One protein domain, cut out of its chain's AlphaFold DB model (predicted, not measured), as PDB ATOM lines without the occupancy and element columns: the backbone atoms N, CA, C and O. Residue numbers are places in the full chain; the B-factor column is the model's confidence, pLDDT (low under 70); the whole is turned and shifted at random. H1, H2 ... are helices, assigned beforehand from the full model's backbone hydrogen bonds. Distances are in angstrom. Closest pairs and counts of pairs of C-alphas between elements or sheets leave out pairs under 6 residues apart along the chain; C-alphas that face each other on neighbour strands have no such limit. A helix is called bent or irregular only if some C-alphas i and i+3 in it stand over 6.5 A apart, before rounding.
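What this domain is: This is residues 53 to 100 of the 103 residues of the protein "PIP49_C domain-containing protein" of Toxocara canis (UniProt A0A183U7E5). Two longer helices, H1 and H3, make a loose V, coming closest where H1 begins, near the first turns of H3, and spreading from there. The short helix H2 sits between the two arms, packed on H3 and near H1, with a loop before it and another after it. The printed part has 48 residues with three named helices, in the order H1, H2, H3, and no named strand; the class is all helix. The whole is compact, with a radius of gyration of the C-alphas of 10.4 A, and it spans 26 by 21 by 17 A along its three main axes.

Where its parts are: The printed part begins with H1, residues 53 to 65, which measures 15.1 A from its first to its last C-alpha. C-alpha 53 is at (129.588, -41.686, 66.432) and C-alpha 65 at (132.021, -27.094, 63.636). H1 is neither bent nor irregular, but only just: C-alphas 58 and 61 are 6.4 A apart. After a short link of 8 residues comes H2, residues 74 to 77, with C-alpha 74 at (140.301, -37.248, 60.899). A second short link, of 7 residues, is followed by H3, residues 85 to 99, the longest helix, 21.3 A from first to last C-alpha. It ends with C-alpha 99 at (147.266, -39.318, 68.284).

How they stand to each other: H1 and H2 are near each other, with 7 pairs of C-alphas within 10 A; their closest C-alphas are 8.0 A apart. H1 and H3 are close but not clearly touching; their closest C-alphas, those of Val 53 and Leu 89, are 7.9 A apart. Their lines stand at a steep tilt of 61 degrees, and they run the same way. H2 and H3 touch, with 8 pairs of C-alphas within 8 A, the closest being those of Trp 74 and Ala 95 at 6.0 A. In H3 every O i to N i+4 pair is within hydrogen-bond range; in H1 6 of 9 are, and H2, with four residues, is too short for such a pair.

The domain as a whole: The outline is rounded, and the two C-alphas farthest apart, those of Arg 67 and Val 100, are 27.8 A apart. The printed part has no cut, and neither link between helices is long. The mean pLDDT of the printed part is 75.3. The model's confidence is low, under 70, at residues 67 to 72, 74 to 75 and 96 to 100.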
ATOM      1  N   VAL A  53     129.127 -42.445  67.597       79.69
ATOM      2  CA  VAL A  53     129.588 -41.686  66.432       79.69
ATOM      3  C   VAL A  53     128.411 -41.080  65.670       79.69
ATOM      4  O   VAL A  53     128.519 -39.969  65.177       79.69
ATOM      5  N   GLU A  54     127.262 -41.758  65.622       82.38
ATOM      6  CA  GLU A  54     126.060 -41.219  64.979       82.38
ATOM      7  C   GLU A  54     125.540 -40.013  65.742       82.38
ATOM      8  O   GLU A  54     125.366 -38.961  65.140       82.38
ATOM      9  N   VAL A  55     125.406 -40.147  67.063       81.56
ATOM     10  CA  VAL A  55     124.986 -39.055  67.955       81.56
ATOM     11  C   VAL A  55     125.947 -37.873  67.887       81.56
ATOM     12  O   VAL A  55     125.531 -36.725  67.763       81.56
ATOM     13  N   PHE A  56     127.252 -38.150  67.921       79.50
ATOM     14  CA  PHE A  56     128.269 -37.121  67.773       79.50
ATOM     15  C   PHE A  56     128.078 -36.365  66.459       79.50
ATOM     16  O   PHE A  56     128.051 -35.143  66.463       79.50
ATOM     17  N   CYS A  57     127.901 -37.080  65.350       81.12
ATOM     18  CA  CYS A  57     127.801 -36.473  64.030       81.12
ATOM     19  C   CYS A  57     126.478 -35.750  63.760       81.12
ATOM     20  O   CYS A  57     126.481 -34.787  62.994       81.12
ATOM     21  N   SER A  58     125.364 -36.197  64.346       80.94
ATOM     22  CA  SER A  58     124.057 -35.563  64.152       80.94
ATOM     23  C   SER A  58     123.861 -34.344  65.046       80.94
ATOM     24  O   SER A  58     123.334 -33.335  64.581       80.94
ATOM     25  N   ASP A  59     124.326 -34.413  66.297       78.75
ATOM     26  CA  ASP A  59     123.891 -33.464  67.322       78.75
ATOM     27  C   ASP A  59     125.026 -32.543  67.754       78.75
ATOM     28  O   ASP A  59     124.877 -31.321  67.724       78.75
ATOM     29  N   LEU A  60     126.175 -33.109  68.135       75.38
ATOM     30  CA  LEU A  60     127.285 -32.330  68.690       75.38
ATOM     31  C   LEU A  60     128.135 -31.681  67.593       75.38
ATOM     32  O   LEU A  60     128.546 -30.526  67.698       75.38
ATOM     33  N   PHE A  61     128.384 -32.411  66.514       79.38
ATOM     34  CA  PHE A  61     129.272 -31.999  65.444       79.38
ATOM     35  C   PHE A  61     128.815 -30.700  64.747       79.38
ATOM     36  O   PHE A  61     129.635 -29.782  64.638       79.38
ATOM     37  N   PRO A  62     127.532 -30.531  64.355       77.75
ATOM     38  CA  PRO A  62     127.067 -29.277  63.764       77.75
ATOM     39  C   PRO A  62     127.138 -28.085  64.727       77.75
ATOM     40  O   PRO A  62     127.286 -26.953  64.270       77.75
ATOM     41  N   GLN A  63     127.043 -28.318  66.042       77.31
ATOM     42  CA  GLN A  63     127.165 -27.264  67.055       77.31
ATOM     43  C   GLN A  63     128.614 -26.793  67.218       77.31
ATOM     44  O   GLN A  63     128.855 -25.600  67.373       77.31
ATOM     45  N   LEU A  64     129.575 -27.719  67.156       75.31
ATOM     46  CA  LEU A  64     130.998 -27.415  67.328       75.31
ATOM     47  C   LEU A  64     131.645 -26.835  66.062       75.31
ATOM     48  O   LEU A  64     132.441 -25.905  66.151       75.31
ATOM     49  N   TYR A  65     131.313 -27.383  64.891       75.44
ATOM     50  CA  TYR A  65     132.021 -27.094  63.636       75.44
ATOM     51  C   TYR A  65     131.139 -26.415  62.577       75.44
ATOM     52  O   TYR A  65     131.606 -26.074  61.488       75.44
ATOM     53  N   GLY A  66     129.852 -26.199  62.864       73.56
ATOM     54  CA  GLY A  66     128.907 -25.664  61.890       73.56
ATOM     55  C   GLY A  66     128.688 -26.609  60.702       73.56
ATOM     56  O   GLY A  66     128.834 -27.826  60.791       73.56
ATOM     57  N   ARG A  67     128.315 -26.044  59.546       67.94
ATOM     58  CA  ARG A  67     128.011 -26.815  58.320       67.94
ATOM     59  C   ARG A  67     129.197 -26.979  57.364       67.94
ATOM     60  O   ARG A  67     129.035 -27.598  56.315       67.94
ATOM     61  N   ARG A  68     130.354 -26.376  57.653       66.69
ATOM     62  CA  ARG A  68     131.511 -26.349  56.745       66.69
ATOM     63  C   ARG A  68     132.765 -26.763  57.489       66.69
ATOM     64  O   ARG A  68     133.185 -26.078  58.410       66.69
ATOM     65  N   TRP A  69     133.371 -27.849  57.035       67.62
ATOM     66  CA  TRP A  69     134.554 -28.420  57.654       67.62
ATOM     67  C   TRP A  69     135.428 -29.118  56.609       67.62
ATOM     68  O   TRP A  69     134.908 -29.665  55.630       67.62
ATOM     69  N   PRO A  70     136.758 -29.091  56.782       66.50
ATOM     70  CA  PRO A  70     137.670 -29.771  55.881       66.50
ATOM     71  C   PRO A  70     137.623 -31.282  56.121       66.50
ATOM     72  O   PRO A  70     137.844 -31.759  57.230       66.50
ATOM     73  N   LYS A  71     137.390 -32.059  55.056       64.81
ATOM     74  CA  LYS A  71     137.378 -33.535  55.107       64.81
ATOM     75  C   LYS A  71     138.712 -34.167  55.525       64.81
ATOM     76  O   LYS A  71     138.771 -35.371  55.750       64.81
ATOM     77  N   SER A  72     139.779 -33.372  55.582       65.31
ATOM     78  CA  SER A  72     141.110 -33.800  56.004       65.31
ATOM     79  C   SER A  72     141.257 -33.946  57.518       65.31
ATOM     80  O   SER A  72     142.220 -34.571  57.949       65.31
ATOM     81  N   ASP A  73     140.348 -33.386  58.322       71.69
ATOM     82  CA  ASP A  73     140.361 -33.595  59.771       71.69
ATOM     83  C   ASP A  73     139.794 -34.983  60.093       71.69
ATOM     84  O   ASP A  73     138.653 -35.308  59.758       71.69
ATOM     85  N   TRP A  74     140.612 -35.834  60.710       66.75
ATOM     86  CA  TRP A  74     140.301 -37.248  60.899       66.75
ATOM     87  C   TRP A  74     139.153 -37.492  61.883       66.75
ATOM     88  O   TRP A  74     138.388 -38.441  61.694       66.75
ATOM     89  N   PHE A  75     138.987 -36.633  62.894       65.81
ATOM     90  CA  PHE A  75     137.843 -36.720  63.812       65.81
ATOM     91  C   PHE A  75     136.552 -36.338  63.110       65.81
ATOM     92  O   PHE A  75     135.491 -36.901  63.375       65.81
ATOM     93  N   VAL A  76     136.666 -35.408  62.172       73.31
ATOM     94  CA  VAL A  76     135.542 -34.915  61.403       73.31
ATOM     95  C   VAL A  76     135.180 -35.867  60.257       73.31
ATOM     96  O   VAL A  76     134.004 -36.053  59.944       73.31
ATOM     97  N   ALA A  77     136.161 -36.567  59.684       72.50
ATOM     98  CA  ALA A  77     135.948 -37.602  58.675       72.50
ATOM     99  C   ALA A  77     135.060 -38.753  59.183       72.50
ATOM    100  O   ALA A  77     134.367 -39.392  58.389       72.50
ATOM    101  N   ALA A  78     135.008 -38.987  60.501       78.31
ATOM    102  CA  ALA A  78     134.069 -39.926  61.111       78.31
ATOM    103  C   ALA A  78     132.595 -39.518  60.918       78.31
ATOM    104  O   ALA A  78     131.709 -40.356  61.095       78.31
ATOM    105  N   CYS A  79     132.321 -38.278  60.510       81.62
ATOM    106  CA  CYS A  79     130.999 -37.749  60.174       81.62
ATOM    107  C   CYS A  79     130.720 -37.653  58.670       81.62
ATOM    108  O   CYS A  79     129.664 -37.153  58.285       81.62
ATOM    109  N   ASP A  80     131.612 -38.163  57.811       81.94
ATOM    110  CA  ASP A  80     131.360 -38.236  56.371       81.94
ATOM    111  C   ASP A  80     130.343 -39.345  56.051       81.94
ATOM    112  O   ASP A  80     130.671 -40.532  56.022       81.94
ATOM    113  N   THR A  81     129.093 -38.953  55.800       80.62
ATOM    114  CA  THR A  81     127.986 -39.870  55.482       80.62
ATOM    115  C   THR A  81     128.084 -40.503  54.094       80.62
ATOM    116  O   THR A  81     127.255 -41.351  53.771       80.62
ATOM    117  N   SER A  82     129.072 -40.128  53.271       83.12
ATOM    118  CA  SER A  82     129.342 -40.813  51.997       83.12
ATOM    119  C   SER A  82     130.024 -42.177  52.168       83.12
ATOM    120  O   SER A  82     130.081 -42.945  51.211       83.12
ATOM    121  N   LEU A  83     130.520 -42.487  53.370       83.69
ATOM    122  CA  LEU A  83     131.184 -43.746  53.708       83.69
ATOM    123  C   LEU A  83     130.283 -44.631  54.572       83.69
ATOM    124  O   LEU A  83     129.437 -44.139  55.330       83.69
ATOM    125  N   SER A  84     130.506 -45.944  54.518       87.25
ATOM    126  CA  SER A  84     129.816 -46.881  55.408       87.25
ATOM    127  C   SER A  84     130.198 -46.650  56.877       87.25
ATOM    128  O   SER A  84     131.261 -46.109  57.196       87.25
ATOM    129  N   MET A  85     129.340 -47.085  57.806       84.06
ATOM    130  CA  MET A  85     129.619 -46.970  59.243       84.06
ATOM    131  C   MET A  85     130.929 -47.666  59.638       84.06
ATOM    132  O   MET A  85     131.706 -47.138  60.431       84.06
ATOM    133  N   GLU A  86     131.191 -48.839  59.066       85.75
ATOM    134  CA  GLU A  86     132.392 -49.623  59.344       85.75
ATOM    135  C   GLU A  86     133.670 -48.887  58.919       85.75
ATOM    136  O   GLU A  86     134.626 -48.786  59.696       85.75
ATOM    137  N   GLU A  87     133.668 -48.286  57.727       84.38
ATOM    138  CA  GLU A  87     134.788 -47.476  57.238       84.38
ATOM    139  C   GLU A  87     135.010 -46.232  58.106       84.38
ATOM    140  O   GLU A  87     136.151 -45.906  58.445       84.38
ATOM    141  N   ARG A  88     133.929 -45.555  58.514       84.50
ATOM    142  CA  ARG A  88     133.990 -44.369  59.387       84.50
ATOM    143  C   ARG A  88     134.609 -44.704  60.743       84.50
ATOM    144  O   ARG A  88     135.505 -43.995  61.202       84.50
ATOM    145  N   LEU A  89     134.184 -45.808  61.360       83.06
ATOM    146  CA  LEU A  89     134.743 -46.283  62.630       83.06
ATOM    147  C   LEU A  89     136.204 -46.718  62.490       83.06
ATOM    148  O   LEU A  89     137.006 -46.461  63.387       83.06
ATOM    149  N   THR A  90     136.566 -47.340  61.367       83.19
ATOM    150  CA  THR A  90     137.951 -47.740  61.081       83.19
ATOM    151  C   THR A  90     138.862 -46.523  60.951       83.19
ATOM    152  O   THR A  90     139.917 -46.479  61.584       83.19
ATOM    153  N   LYS A  91     138.434 -45.490  60.215       77.25
ATOM    154  CA  LYS A  91     139.177 -44.225  60.099       77.25
ATOM    155  C   LYS A  91     139.347 -43.528  61.448       77.25
ATOM    156  O   LYS A  91     140.449 -43.077  61.752       77.25
ATOM    157  N   LEU A  92     138.298 -43.495  62.274       78.44
ATOM    158  CA  LEU A  92     138.366 -42.907  63.615       78.44
ATOM    159  C   LEU A  92     139.346 -43.663  64.525       78.44
ATOM    160  O   LEU A  92     140.146 -43.040  65.217       78.44
ATOM    161  N   ARG A  93     139.316 -45.003  64.503       76.81
ATOM    162  CA  ARG A  93     140.260 -45.835  65.267       76.81
ATOM    163  C   ARG A  93     141.700 -45.579  64.849       76.81
ATOM    164  O   ARG A  93     142.537 -45.379  65.719       76.81
ATOM    165  N   LEU A  94     141.973 -45.556  63.544       72.06
ATOM    166  CA  LEU A  94     143.307 -45.245  63.031       72.06
ATOM    167  C   LEU A  94     143.758 -43.869  63.523       72.06
ATOM    168  O   LEU A  94     144.842 -43.762  64.076       72.06
ATOM    169  N   ALA A  95     142.907 -42.845  63.420       70.38
ATOM    170  CA  ALA A  95     143.220 -41.509  63.919       70.38
ATOM    171  C   ALA A  95     143.604 -41.505  65.408       70.38
ATOM    172  O   ALA A  95     144.594 -40.887  65.779       70.38
ATOM    173  N   TRP A  96     142.865 -42.224  66.257       68.44
ATOM    174  CA  TRP A  96     143.180 -42.319  67.686       68.44
ATOM    175  C   TRP A  96     144.517 -43.017  67.944       68.44
ATOM    176  O   TRP A  96     145.265 -42.565  68.804       68.44
ATOM    177  N   VAL A  97     144.840 -44.064  67.180       66.62
ATOM    178  CA  VAL A  97     146.135 -44.764  67.276       66.62
ATOM    179  C   VAL A  97     147.303 -43.832  66.946       66.62
ATOM    180  O   VAL A  97     148.331 -43.907  67.600       66.62
ATOM    181  N   TRP A  98     147.149 -42.920  65.982       60.31
ATOM    182  CA  TRP A  98     148.204 -41.961  65.622       60.31
ATOM    183  C   TRP A  98     148.349 -40.784  66.600       60.31
ATOM    184  O   TRP A  98     149.365 -40.095  66.570       60.31
ATOM    185  N   ILE A  99     147.329 -40.509  67.419       60.53
ATOM    186  CA  ILE A  99     147.266 -39.318  68.284       60.53
ATOM    187  C   ILE A  99     147.644 -39.636  69.729       60.53
ATOM    188  O   ILE A  99     148.162 -38.766  70.430       60.53
ATOM    189  N   VAL A 100     147.380 -40.856  70.194       52.84
ATOM    190  CA  VAL A 100     147.789 -41.276  71.534       52.84
ATOM    191  C   VAL A 100     149.270 -41.658  71.464       52.84
ATOM    192  O   VAL A 100     149.594 -42.587  70.729       52.84
TER     193      VAL A 100